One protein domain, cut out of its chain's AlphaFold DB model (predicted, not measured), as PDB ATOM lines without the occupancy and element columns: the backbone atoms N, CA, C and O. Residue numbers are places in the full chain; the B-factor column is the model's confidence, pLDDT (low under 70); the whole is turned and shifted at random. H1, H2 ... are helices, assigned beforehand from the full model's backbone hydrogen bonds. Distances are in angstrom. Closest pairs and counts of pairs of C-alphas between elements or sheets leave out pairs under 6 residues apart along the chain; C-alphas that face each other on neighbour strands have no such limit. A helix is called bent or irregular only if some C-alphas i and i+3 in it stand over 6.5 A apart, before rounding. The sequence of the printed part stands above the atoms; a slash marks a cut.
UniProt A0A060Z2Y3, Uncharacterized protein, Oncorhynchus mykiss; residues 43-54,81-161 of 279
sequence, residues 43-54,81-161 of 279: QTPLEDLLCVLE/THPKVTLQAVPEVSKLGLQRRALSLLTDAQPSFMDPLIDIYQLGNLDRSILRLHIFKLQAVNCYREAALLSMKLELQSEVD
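What this domain is: This is residues 43 to 54 and 81 to 161 of the 279 residues of an uncharacterized protein of Oncorhynchus mykiss (UniProt A0A060Z2Y3). Two pairs of helices, H1 with H2 and the hairpin of H4 and H5, lie toward opposite ends of an elongated body; H3 bridges the middle on one side, near H2 and H5. Contacts between the pairs are few. The printed part has 93 residues, with five named helices, H1 to H5 in chain order, and no named strand: all helix. It is compact, with a radius of gyration of the C-alphas of 13.2 A, and spans 40 by 23 by 20 A.

How they stand to each other: H1, residues 45 to 54, touches H2, residues 92 to 104, at residues 98 to 102 of H2 alone; the closest C-alphas, of Glu 47 and Leu 98, are 6.5 A apart, at a shallow tilt of 27 degrees, the same way. H3, residues 111 to 120, is close to H2 but not clearly touching, with closest C-alphas Ala 102 and Leu 117 at 6.4 A. H4, residues 128 to 140, and H5, residues 144 to 153, touch as a helical hairpin, at a shallow tilt of 21 degrees, opposite ways; the closest C-alphas, of Ile 135 and Ala 147, are 5.3 A apart. H2 and H5 are apart. Every O i to N i+4 pair is within hydrogen-bond range in H1, H4 and H5, against 7 of 9 in H2 and 4 of 6 in H3.

Where its parts are: H1 begins at C-alpha 45 (-29.055, 21.422, -13.952) and is 14.2 A long. H2 measures 19.5 A, H3 14.1 A and H4 18.4 A. H5, 14.1 A, ends at C-alpha 153 (-21.354, 24.618, 9.361). H2 is only just irregular: C-alphas 93 and 96 are 7.0 A apart.

The domain as a whole: The farthest C-alphas, of Thr 81 and Asp 161, are 41.5 A apart. Residues 55 to 80 are not printed; C-alphas 54 and 81 are 24.2 A apart across this cut. Of the links printed whole, none is long. Mean pLDDT of the printed part is 94.2; residue 109 is under 70.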
ATOM      1  N   GLN A  43     -31.118  19.834 -18.853       91.94
ATOM      2  CA  GLN A  43     -32.550  19.771 -18.541       91.94
ATOM      3  C   GLN A  43     -32.802  19.809 -17.033       91.94
ATOM      4  O   GLN A  43     -33.775  20.414 -16.577       91.94
ATOM      5  N   THR A  44     -31.910  19.193 -16.255       93.94
ATOM      6  CA  THR A  44     -32.001  19.088 -14.799       93.94
ATOM      7  C   THR A  44     -30.705  19.590 -14.159       93.94
ATOM      8  O   THR A  44     -29.974  18.807 -13.555       93.94
ATOM      9  N   PRO A  45     -30.402  20.907 -14.220       95.88
ATOM     10  CA  PRO A  45     -29.055  21.422 -13.952       95.88
ATOM     11  C   PRO A  45     -28.450  21.034 -12.598       95.88
ATOM     12  O   PRO A  45     -27.238  20.882 -12.495       95.88
ATOM     13  N   LEU A  46     -29.273  20.872 -11.554       96.94
ATOM     14  CA  LEU A  46     -28.806  20.436 -10.232       96.94
ATOM     15  C   LEU A  46     -28.460  18.943 -10.194       96.94
ATOM     16  O   LEU A  46     -27.480  18.548  -9.578       96.94
ATOM     17  N   GLU A  47     -29.250  18.102 -10.853       96.75
ATOM     18  CA  GLU A  47     -28.965  16.670 -10.927       96.75
ATOM     19  C   GLU A  47     -27.758  16.394 -11.825       96.75
ATOM     20  O   GLU A  47     -26.841  15.664 -11.441       96.75
ATOM     21  N   ASP A  48     -27.729  17.056 -12.979       96.81
ATOM     22  CA  ASP A  48     -26.671  16.944 -13.974       96.81
ATOM     23  C   ASP A  48     -25.327  17.441 -13.423       96.81
ATOM     24  O   ASP A  48     -24.295  16.800 -13.633       96.81
ATOM     25  N   LEU A  49     -25.325  18.513 -12.618       97.19
ATOM     26  CA  LEU A  49     -24.132  18.946 -11.889       97.19
ATOM     27  C   LEU A  49     -23.582  17.836 -10.982       97.19
ATOM     28  O   LEU A  49     -22.374  17.604 -10.981       97.19
ATOM     29  N   LEU A  50     -24.433  17.144 -10.214       96.81
ATOM     30  CA  LEU A  50     -23.974  16.044  -9.357       96.81
ATOM     31  C   LEU A  50     -23.380  14.909 -10.192       96.81
ATOM     32  O   LEU A  50     -22.315  14.414  -9.838       96.81
ATOM     33  N   CYS A  51     -23.991  14.562 -11.330       96.00
ATOM     34  CA  CYS A  51     -23.448  13.561 -12.256       96.00
ATOM     35  C   CYS A  51     -22.038  13.939 -12.760       96.00
ATOM     36  O   CYS A  51     -21.146  13.086 -12.846       96.00
ATOM     37  N   VAL A  52     -21.804  15.225 -13.060       95.38
ATOM     38  CA  VAL A  52     -20.470  15.731 -13.425       95.38
ATOM     39  C   VAL A  52     -19.497  15.598 -12.249       95.38
ATOM     40  O   VAL A  52     -18.396  15.066 -12.413       95.38
ATOM     41  N   LEU A  53     -19.883  16.071 -11.060       94.88
ATOM     42  CA  LEU A  53     -19.005  16.121  -9.888       94.88
ATOM     43  C   LEU A  53     -18.643  14.729  -9.350       94.88
ATOM     44  O   LEU A  53     -17.491  14.510  -8.985       94.88
ATOM     45  N   GLU A  54     -19.581  13.782  -9.346       93.94
ATOM     46  CA  GLU A  54     -19.381  12.410  -8.854       93.94
ATOM     47  C   GLU A  54     -18.324  11.633  -9.645       93.94
ATOM     48  O   GLU A  54     -17.646  10.773  -9.088       93.94
ATOM     49  N   THR A  81     -26.771  34.108 -12.982       95.50
ATOM     50  CA  THR A  81     -27.547  34.587 -14.137       95.50
ATOM     51  C   THR A  81     -28.820  33.766 -14.379       95.50
ATOM     52  O   THR A  81     -29.617  34.123 -15.240       95.50
ATOM     53  N   HIS A  82     -29.043  32.695 -13.607       95.06
ATOM     54  CA  HIS A  82     -30.163  31.758 -13.746       95.06
ATOM     55  C   HIS A  82     -30.862  31.506 -12.393       95.06
ATOM     56  O   HIS A  82     -30.901  30.374 -11.910       95.06
ATOM     57  N   PRO A  83     -31.482  32.533 -11.775       91.12
ATOM     58  CA  PRO A  83     -32.022  32.447 -10.412       91.12
ATOM     59  C   PRO A  83     -33.178  31.450 -10.242       91.12
ATOM     60  O   PRO A  83     -33.550  31.134  -9.118       91.12
ATOM     61  N   LYS A  84     -33.756  30.940 -11.339       91.56
ATOM     62  CA  LYS A  84     -34.788  29.889 -11.311       91.56
ATOM     63  C   LYS A  84     -34.217  28.508 -10.970       91.56
ATOM     64  O   LYS A  84     -34.964  27.639 -10.528       91.56
ATOM     65  N   VAL A  85     -32.909  28.304 -11.149       94.25
ATOM     66  CA  VAL A  85     -32.222  27.047 -10.838       94.25
ATOM     67  C   VAL A  85     -31.993  26.974  -9.332       94.25
ATOM     68  O   VAL A  85     -30.988  27.441  -8.793       94.25
ATOM     69  N   THR A  86     -32.980  26.420  -8.639       95.12
ATOM     70  CA  THR A  86     -32.988  26.273  -7.182       95.12
ATOM     71  C   THR A  86     -33.522  24.903  -6.806       95.12
ATOM     72  O   THR A  86     -34.327  24.325  -7.537       95.12
ATOM     73  N   LEU A  87     -33.129  24.401  -5.634       95.44
ATOM     74  CA  LEU A  87     -33.668  23.143  -5.125       95.44
ATOM     75  C   LEU A  87     -35.194  23.199  -4.951       95.44
ATOM     76  O   LEU A  87     -35.861  22.182  -5.082       95.44
ATOM     77  N   GLN A  88     -35.765  24.381  -4.704       93.06
ATOM     78  CA  GLN A  88     -37.211  24.546  -4.535       93.06
ATOM     79  C   GLN A  88     -38.005  24.287  -5.820       93.06
ATOM     80  O   GLN A  88     -39.153  23.864  -5.740       93.06
ATOM     81  N   ALA A  89     -37.387  24.483  -6.987       93.31
ATOM     82  CA  ALA A  89     -37.987  24.163  -8.281       93.31
ATOM     83  C   ALA A  89     -37.924  22.660  -8.626       93.31
ATOM     84  O   ALA A  89     -38.551  22.229  -9.592       93.31
ATOM     85  N   VAL A  90     -37.174  21.857  -7.861       94.62
ATOM     86  CA  VAL A  90     -37.062  20.404  -8.055       94.62
ATOM     87  C   VAL A  90     -38.280  19.699  -7.437       94.62
ATOM     88  O   VAL A  90     -38.698  20.080  -6.340       94.62
ATOM     89  N   PRO A  91     -38.838  18.647  -8.072       94.31
ATOM     90  CA  PRO A  91     -39.899  17.836  -7.478       94.31
ATOM     91  C   PRO A  91     -39.517  17.288  -6.098       94.31
ATOM     92  O   PRO A  91     -38.419  16.761  -5.919       94.31
ATOM     93  N   GLU A  92     -40.439  17.358  -5.132       92.00
ATOM     94  CA  GLU A  92     -40.186  16.976  -3.730       92.00
ATOM     95  C   GLU A  92     -39.633  15.548  -3.592       92.00
ATOM     96  O   GLU A  92     -38.689  15.303  -2.844       92.00
ATOM     97  N   VAL A  93     -40.158  14.625  -4.403       92.50
ATOM     98  CA  VAL A  93     -39.728  13.219  -4.460       92.50
ATOM     99  C   VAL A  93     -38.249  13.042  -4.829       92.50
ATOM    100  O   VAL A  93     -37.638  12.058  -4.419       92.50
ATOM    101  N   SER A  94     -37.654  13.993  -5.556       94.56
ATOM    102  CA  SER A  94     -36.258  13.935  -6.007       94.56
ATOM    103  C   SER A  94     -35.300  14.693  -5.083       94.56
ATOM    104  O   SER A  94     -34.112  14.362  -5.040       94.56
ATOM    105  N   LYS A  95     -35.787  15.676  -4.307       96.06
ATOM    106  CA  LYS A  95     -34.944  16.558  -3.472       96.06
ATOM    107  C   LYS A  95     -34.038  15.773  -2.528       96.06
ATOM    108  O   LYS A  95     -32.825  15.977  -2.536       96.06
ATOM    109  N   LEU A  96     -34.602  14.825  -1.775       96.69
ATOM    110  CA  LEU A  96     -33.837  14.022  -0.815       96.69
ATOM    111  C   LEU A  96     -32.724  13.205  -1.495       96.69
ATOM    112  O   LEU A  96     -31.643  13.035  -0.927       96.69
ATOM    113  N   GLY A  97     -32.974  12.705  -2.709       97.06
ATOM    114  CA  GLY A  97     -31.979  11.986  -3.505       97.06
ATOM    115  C   GLY A  97     -30.790  12.876  -3.865       97.06
ATOM    116  O   GLY A  97     -29.645  12.504  -3.600       97.06
ATOM    117  N   LEU A  98     -31.063  14.081  -4.375       97.75
ATOM    118  CA  LEU A  98     -30.026  15.063  -4.708       97.75
ATOM    119  C   LEU A  98     -29.234  15.496  -3.473       97.75
ATOM    120  O   LEU A  98     -28.009  15.539  -3.507       97.75
ATOM    121  N   GLN A  99     -29.912  15.745  -2.352       97.88
ATOM    122  CA  GLN A  99     -29.259  16.133  -1.102       97.88
ATOM    123  C   GLN A  99     -28.325  15.039  -0.567       97.88
ATOM    124  O   GLN A  99     -27.214  15.329  -0.126       97.88
ATOM    125  N   ARG A 100     -28.730  13.764  -0.637       96.44
ATOM    126  CA  ARG A 100     -27.878  12.628  -0.237       96.44
ATOM    127  C   ARG A 100     -26.657  12.464  -1.140       96.44
ATOM    128  O   ARG A 100     -25.573  12.170  -0.639       96.44
ATOM    129  N   ARG A 101     -26.829  12.664  -2.447       96.69
ATOM    130  CA  ARG A 101     -25.730  12.672  -3.422       96.69
ATOM    131  C   ARG A 101     -24.766  13.829  -3.153       96.69
ATOM    132  O   ARG A 101     -23.571  13.592  -3.008       96.69
ATOM    133  N   ALA A 102     -25.278  15.038  -2.930       96.81
ATOM    134  CA  ALA A 102     -24.473  16.195  -2.546       96.81
ATOM    135  C   ALA A 102     -23.694  15.965  -1.239       96.81
ATOM    136  O   ALA A 102     -22.502  16.258  -1.188       96.81
ATOM    137  N   LEU A 103     -24.314  15.361  -0.214       95.69
ATOM    138  CA  LEU A 103     -23.611  14.951   1.008       95.69
ATOM    139  C   LEU A 103     -22.445  14.002   0.703       95.69
ATOM    140  O   LEU A 103     -21.365  14.163   1.256       95.69
ATOM    141  N   SER A 104     -22.618  13.030  -0.199       93.12
ATOM    142  CA  SER A 104     -21.542  12.088  -0.542       93.12
ATOM    143  C   SER A 104     -20.308  12.753  -1.170       93.12
ATOM    144  O   SER A 104     -19.208  12.210  -1.073       93.12
ATOM    145  N   LEU A 105     -20.468  13.954  -1.738       92.19
ATOM    146  CA  LEU A 105     -19.373  14.756  -2.283       92.19
ATOM    147  C   LEU A 105     -18.603  15.540  -1.208       92.19
ATOM    148  O   LEU A 105     -17.502  16.010  -1.488       92.19
ATOM    149  N   LEU A 106     -19.114  15.655   0.025       91.06
ATOM    150  CA  LEU A 106     -18.492  16.398   1.133       91.06
ATOM    151  C   LEU A 106     -17.315  15.652   1.783       91.06
ATOM    152  O   LEU A 106     -17.196  15.555   3.003       91.06
ATOM    153  N   THR A 107     -16.422  15.131   0.947       83.19
ATOM    154  CA  THR A 107     -15.196  14.429   1.342       83.19
ATOM    155  C   THR A 107     -13.936  15.290   1.189       83.19
ATOM    156  O   THR A 107     -12.846  14.833   1.533       83.19
ATOM    157  N   ASP A 108     -14.064  16.542   0.726       75.12
ATOM    158  CA  ASP A 108     -12.995  17.552   0.754       75.12
ATOM    159  C   ASP A 108     -13.295  18.622   1.816       75.12
ATOM    160  O   ASP A 108     -14.325  19.295   1.775       75.12
ATOM    161  N   ALA A 109     -12.376  18.801   2.770       63.84
ATOM    162  CA  ALA A 109     -12.488  19.798   3.833       63.84
ATOM    163  C   ALA A 109     -12.219  21.252   3.384       63.84
ATOM    164  O   ALA A 109     -12.096  22.127   4.242       63.84
ATOM    165  N   GLN A 110     -12.070  21.549   2.087       79.19
ATOM    166  CA  GLN A 110     -11.997  22.933   1.604       79.19
ATOM    167  C   GLN A 110     -13.363  23.631   1.755       79.19
ATOM    168  O   GLN A 110     -14.330  23.219   1.109       79.19
ATOM    169  N   PRO A 111     -13.460  24.726   2.542       78.00
ATOM    170  CA  PRO A 111     -14.721  25.450   2.712       78.00
ATOM    171  C   PRO A 111     -15.322  25.928   1.386       78.00
ATOM    172  O   PRO A 111     -16.524  25.811   1.192       78.00
ATOM    173  N   SER A 112     -14.475  26.358   0.443       85.62
ATOM    174  CA  SER A 112     -14.886  26.810  -0.892       85.62
ATOM    175  C   SER A 112     -15.544  25.726  -1.751       85.62
ATOM    176  O   SER A 112     -16.184  26.054  -2.740       85.62
ATOM    177  N   PHE A 113     -15.411  24.447  -1.386       88.88
ATOM    178  CA  PHE A 113     -16.144  23.352  -2.019       88.88
ATOM    179  C   PHE A 113     -17.420  22.986  -1.248       88.88
ATOM    180  O   PHE A 113     -18.461  22.717  -1.840       88.88
ATOM    181  N   MET A 114     -17.342  22.987   0.084       92.31
ATOM    182  CA  MET A 114     -18.442  22.575   0.955       92.31
ATOM    183  C   MET A 114     -19.584  23.599   1.003       92.31
ATOM    184  O   MET A 114     -20.746  23.205   0.932       92.31
ATOM    185  N   ASP A 115     -19.273  24.895   1.104       94.00
ATOM    186  CA  ASP A 115     -20.279  25.959   1.234       94.00
ATOM    187  C   ASP A 115     -21.258  26.015   0.053       94.00
ATOM    188  O   ASP A 115     -22.468  25.999   0.296       94.00
ATOM    189  N   PRO A 116     -20.800  25.978  -1.214       94.75
ATOM    190  CA  PRO A 116     -21.718  25.960  -2.348       94.75
ATOM    191  C   PRO A 116     -22.625  24.731  -2.368       94.75
ATOM    192  O   PRO A 116     -23.795  24.843  -2.716       94.75
ATOM    193  N   LEU A 117     -22.126  23.553  -1.977       96.06
ATOM    194  CA  LEU A 117     -22.949  22.342  -1.913       96.06
ATOM    195  C   LEU A 117     -24.007  22.436  -0.806       96.06
ATOM    196  O   LEU A 117     -25.151  22.036  -1.024       96.06
ATOM    197  N   ILE A 118     -23.654  22.999   0.354       96.44
ATOM    198  CA  ILE A 118     -24.615  23.260   1.432       96.44
ATOM    199  C   ILE A 118     -25.695  24.243   0.969       96.44
ATOM    200  O   ILE A 118     -26.871  23.983   1.224       96.44
ATOM    201  N   ASP A 119     -25.323  25.320   0.271       96.06
ATOM    202  CA  ASP A 119     -26.256  26.338  -0.232       96.06
ATOM    203  C   ASP A 119     -27.164  25.806  -1.353       96.06
ATOM    204  O   ASP A 119     -28.390  25.820  -1.228       96.06
ATOM    205  N   ILE A 120     -26.571  25.286  -2.435       97.00
ATOM    206  CA  ILE A 120     -27.291  24.825  -3.634       97.00
ATOM    207  C   ILE A 120     -28.321  23.754  -3.267       97.00
ATOM    208  O   ILE A 120     -29.470  23.822  -3.711       97.00
ATOM    209  N   TYR A 121     -27.914  22.781  -2.446       97.50
ATOM    210  CA  TYR A 121     -28.751  21.648  -2.049       97.50
ATOM    211  C   TYR A 121     -29.405  21.839  -0.679       97.50
ATOM    212  O   TYR A 121     -30.019  20.907  -0.162       97.50
ATOM    213  N   GLN A 122     -29.314  23.036  -0.093       97.00
ATOM    214  CA  GLN A 122     -29.966  23.399   1.169       97.00
ATOM    215  C   GLN A 122     -29.783  22.323   2.251       97.00
ATOM    216  O   GLN A 122     -30.741  21.882   2.885       97.00
ATOM    217  N   LEU A 123     -28.548  21.842   2.421       97.31
ATOM    218  CA  LEU A 123     -28.261  20.664   3.249       97.31
ATOM    219  C   LEU A 123     -28.571  20.896   4.733       97.31
ATOM    220  O   LEU A 123     -28.841  19.937   5.448       97.31
ATOM    221  N   GLY A 124     -28.606  22.153   5.183       95.75
ATOM    222  CA  GLY A 124     -29.051  22.514   6.534       95.75
ATOM    223  C   GLY A 124     -30.531  22.235   6.814       95.75
ATOM    224  O   GLY A 124     -30.911  22.144   7.975       95.75
ATOM    225  N   ASN A 125     -31.351  22.036   5.776       94.69
ATOM    226  CA  ASN A 125     -32.771  21.692   5.916       94.69
ATOM    227  C   ASN A 125     -33.008  20.179   6.026       94.69
ATOM    228  O   ASN A 125     -34.149  19.747   6.186       94.69
ATOM    229  N   LEU A 126     -31.961  19.359   5.893       96.19
ATOM    230  CA  LEU A 126     -32.084  17.919   6.072       96.19
ATOM    231  C   LEU A 126     -32.410  17.571   7.522       96.19
ATOM    232  O   LEU A 126     -31.972  18.230   8.465       96.19
ATOM    233  N   ASP A 127     -33.115  16.455   7.688       96.31
ATOM    234  CA  ASP A 127     -33.345  15.879   9.004       96.31
ATOM    235  C   ASP A 127     -32.015  15.632   9.744       96.31
ATOM    236  O   ASP A 127     -31.060  15.059   9.201       96.31
ATOM    237  N   ARG A 128     -31.971  16.039  11.019       96.69
ATOM    238  CA  ARG A 128     -30.772  15.959  11.866       96.69
ATOM    239  C   ARG A 128     -30.256  14.519  11.998       96.69
ATOM    240  O   ARG A 128     -29.050  14.308  12.104       96.69
ATOM    241  N   SER A 129     -31.117  13.492  11.950       96.88
ATOM    242  CA  SER A 129     -30.671  12.088  11.985       96.88
ATOM    243  C   SER A 129     -29.912  11.678  10.718       96.88
ATOM    244  O   SER A 129     -28.913  10.963  10.815       96.88
ATOM    245  N   ILE A 130     -30.311  12.191   9.549       96.94
ATOM    246  CA  ILE A 130     -29.610  11.955   8.278       96.94
ATOM    247  C   ILE A 130     -28.226  12.601   8.320       96.94
ATOM    248  O   ILE A 130     -27.240  11.965   7.934       96.94
ATOM    249  N   LEU A 131     -28.143  13.835   8.823       97.69
ATOM    250  CA  LEU A 131     -26.880  14.554   8.965       97.69
ATOM    251  C   LEU A 131     -25.929  13.834   9.928       97.69
ATOM    252  O   LEU A 131     -24.790  13.554   9.560       97.69
ATOM    253  N   ARG A 132     -26.402  13.431  11.115       97.56
ATOM    254  CA  ARG A 132     -25.598  12.657  12.081       97.56
ATOM    255  C   ARG A 132     -25.113  11.327  11.510       97.56
ATOM    256  O   ARG A 132     -23.944  10.981  11.668       97.56
ATOM    257  N   LEU A 133     -25.973  10.605  10.788       96.44
ATOM    258  CA  LEU A 133     -25.574   9.375  10.104       96.44
ATOM    259  C   LEU A 133     -24.478   9.640   9.062       96.44
ATOM    260  O   LEU A 133     -23.574   8.823   8.892       96.44
ATOM    261  N   HIS A 134     -24.543  10.766   8.352       97.00
ATOM    262  CA  HIS A 134     -23.505  11.140   7.402       97.00
ATOM    263  C   HIS A 134     -22.180  11.503   8.095       97.00
ATOM    264  O   HIS A 134     -21.131  11.031   7.659       97.00
ATOM    265  N   ILE A 135     -22.215  12.234   9.215       97.12
ATOM    266  CA  ILE A 135     -21.030  12.496  10.049       97.12
ATOM    267  C   ILE A 135     -20.362  11.185  10.484       97.12
ATOM    268  O   ILE A 135     -19.157  11.016  10.293       97.12
ATOM    269  N   PHE A 136     -21.150  10.219  10.962       95.31
ATOM    270  CA  PHE A 136     -20.648   8.892  11.323       95.31
ATOM    271  C   PHE A 136     -19.983   8.173  10.137       95.31
ATOM    272  O   PHE A 136     -18.918   7.569  10.278       95.31
ATOM    273  N   LYS A 137     -20.566   8.269   8.934       95.25
ATOM    274  CA  LYS A 137     -19.964   7.703   7.714       95.25
ATOM    275  C   LYS A 137     -18.616   8.347   7.385       95.25
ATOM    276  O   LYS A 137     -17.689   7.617   7.046       95.25
ATOM    277  N   LEU A 138     -18.488   9.671   7.514       95.06
ATOM    278  CA  LEU A 138     -17.218  10.378   7.302       95.06
ATOM    279  C   LEU A 138     -16.146   9.922   8.303       95.06
ATOM    280  O   LEU A 138     -15.019   9.627   7.901       95.06
ATOM    281  N   GLN A 139     -16.497   9.782   9.584       93.94
ATOM    282  CA  GLN A 139     -15.594   9.251  10.614       93.94
ATOM    283  C   GLN A 139     -15.138   7.821  10.278       93.94
ATOM    284  O   GLN A 139     -13.943   7.518  10.326       93.94
ATOM    285  N   ALA A 140     -16.060   6.962   9.831       92.62
ATOM    286  CA  ALA A 140     -15.762   5.576   9.469       92.62
ATOM    287  C   ALA A 140     -14.734   5.439   8.327       92.62
ATOM    288  O   ALA A 140     -14.027   4.426   8.273       92.62
ATOM    289  N   VAL A 141     -14.620   6.445   7.450       91.38
ATOM    290  CA  VAL A 141     -13.632   6.510   6.353       91.38
ATOM    291  C   VAL A 141     -12.452   7.453   6.640       91.38
ATOM    292  O   VAL A 141     -11.681   7.775   5.742       91.38
ATOM    293  N   ASN A 142     -12.257   7.853   7.901       91.44
ATOM    294  CA  ASN A 142     -11.193   8.746   8.381       91.44
ATOM    295  C   ASN A 142     -11.244  10.206   7.874       91.44
ATOM    296  O   ASN A 142     -10.257  10.941   8.009       91.44
ATOM    297  N   CYS A 143     -12.387  10.664   7.363       92.56
ATOM    298  CA  CYS A 143     -12.633  12.047   6.939       92.56
ATOM    299  C   CYS A 143     -13.016  12.953   8.128       92.56
ATOM    300  O   CYS A 143     -14.056  13.608   8.141       92.56
ATOM    301  N   TYR A 144     -12.185  12.978   9.178       95.00
ATOM    302  CA  TYR A 144     -12.481  13.720  10.414       95.00
ATOM    303  C   TYR A 144     -12.450  15.244  10.245       95.00
ATOM    304  O   TYR A 144     -13.132  15.958  10.976       95.00
ATOM    305  N   ARG A 145     -11.664  15.774   9.294       95.06
ATOM    306  CA  ARG A 145     -11.646  17.229   9.039       95.06
ATOM    307  C   ARG A 145     -12.961  17.670   8.414       95.06
ATOM    308  O   ARG A 145     -13.512  18.687   8.807       95.06
ATOM    309  N   GLU A 146     -13.427  16.890   7.451       95.06
ATOM    310  CA  GLU A 146     -14.671  17.072   6.723       95.06
ATOM    311  C   GLU A 146     -15.854  16.950   7.684       95.06
ATOM    312  O   GLU A 146     -16.706  17.830   7.726       95.06
ATOM    313  N   ALA A 147     -15.846  15.913   8.528       97.06
ATOM    314  CA  ALA A 147     -16.867  15.685   9.540       97.06
ATOM    315  C   ALA A 147     -16.951  16.846  10.549       97.06
ATOM    316  O   ALA A 147     -18.039  17.353  10.823       97.06
ATOM    317  N   ALA A 148     -15.810  17.323  11.059       97.56
ATOM    318  CA  ALA A 148     -15.777  18.463  11.972       97.56
ATOM    319  C   ALA A 148     -16.243  19.758  11.294       97.56
ATOM    320  O   ALA A 148     -17.046  20.492  11.867       97.56
ATOM    321  N   LEU A 149     -15.781  20.027  10.066       96.88
ATOM    322  CA  LEU A 149     -16.178  21.217   9.315       96.88
ATOM    323  C   LEU A 149     -17.678  21.227   9.017       96.88
ATOM    324  O   LEU A 149     -18.331  22.241   9.250       96.88
ATOM    325  N   LEU A 150     -18.226  20.101   8.558       97.06
ATOM    326  CA  LEU A 150     -19.652  19.962   8.290       97.06
ATOM    327  C   LEU A 150     -20.477  20.129   9.569       97.06
ATOM    328  O   LEU A 150     -21.480  20.836   9.559       97.06
ATOM    329  N   SER A 151     -20.018  19.544  10.679       97.69
ATOM    330  CA  SER A 151     -20.677  19.698  11.978       97.69
ATOM    331  C   SER A 151     -20.714  21.156  12.427       97.69
ATOM    332  O   SER A 151     -21.746  21.600  12.904       97.69
ATOM    333  N   MET A 152     -19.627  21.912  12.236       97.38
ATOM    334  CA  MET A 152     -19.595  23.347  12.544       97.38
ATOM    335  C   MET A 152     -20.518  24.162  11.637       97.38
ATOM    336  O   MET A 152     -21.212  25.051  12.118       97.38
ATOM    337  N   LYS A 153     -20.534  23.874  10.331       96.31
ATOM    338  CA  LYS A 153     -21.354  24.618   9.361       96.31
ATOM    339  C   LYS A 153     -22.853  24.383   9.528       96.31
ATOM    340  O   LYS A 153     -23.633  25.264   9.191       96.31
ATOM    341  N   LEU A 154     -23.241  23.205  10.013       97.00
ATOM    342  CA  LEU A 154     -24.639  22.823  10.229       97.00
ATOM    343  C   LEU A 154     -25.049  22.851  11.709       97.00
ATOM    344  O   LEU A 154     -26.132  22.378  12.043       97.00
ATOM    345  N   GLU A 155     -24.190  23.386  12.583       97.19
ATOM    346  CA  GLU A 155     -24.447  23.546  14.021       97.19
ATOM    347  C   GLU A 155     -24.851  22.228  14.713       97.19
ATOM    348  O   GLU A 155     -25.848  22.143  15.433       97.19
ATOM    349  N   LEU A 156     -24.073  21.170  14.463       97.31
ATOM    350  CA  LEU A 156     -24.291  19.812  14.980       97.31
ATOM    351  C   LEU A 156     -23.339  19.441  16.124       97.31
ATOM    352  O   LEU A 156     -23.393  18.311  16.607       97.31
ATOM    353  N   GLN A 157     -22.445  20.336  16.566       97.56
ATOM    354  CA  GLN A 157     -21.378  19.970  17.516       97.56
ATOM    355  C   GLN A 157     -21.899  19.442  18.859       97.56
ATOM    356  O   GLN A 157     -21.233  18.625  19.487       97.56
ATOM    357  N   SER A 158     -23.086  19.877  19.290       95.50
ATOM    358  CA  SER A 158     -23.735  19.396  20.518       95.50
ATOM    359  C   SER A 158     -24.494  18.072  20.349       95.50
ATOM    360  O   SER A 158     -24.902  17.475  21.342       95.50
ATOM    361  N   GLU A 159     -24.674  17.601  19.111       95.56
ATOM    362  CA  GLU A 159     -25.437  16.393  18.779       95.56
ATOM    363  C   GLU A 159     -24.567  15.197  18.372       95.56
ATOM    364  O   GLU A 159     -25.087  14.099  18.149       95.56
ATOM    365  N   VAL A 160     -23.258  15.410  18.239       96.06
ATOM    366  CA  VAL A 160     -22.273  14.382  17.896       96.06
ATOM    367  C   VAL A 160     -21.312  14.179  19.061       96.06
ATOM    368  O   VAL A 160     -21.106  15.075  19.879       96.06
ATOM    369  N   ASP A 161     -20.717  12.992  19.146       96.56
ATOM    370  CA  ASP A 161     -19.757  12.701  20.203       96.56
ATOM    371  C   ASP A 161     -18.458  13.499  19.990       96.56
ATOM    372  O   ASP A 161     -17.813  13.428  18.939       96.56
TER     373      ASP A 161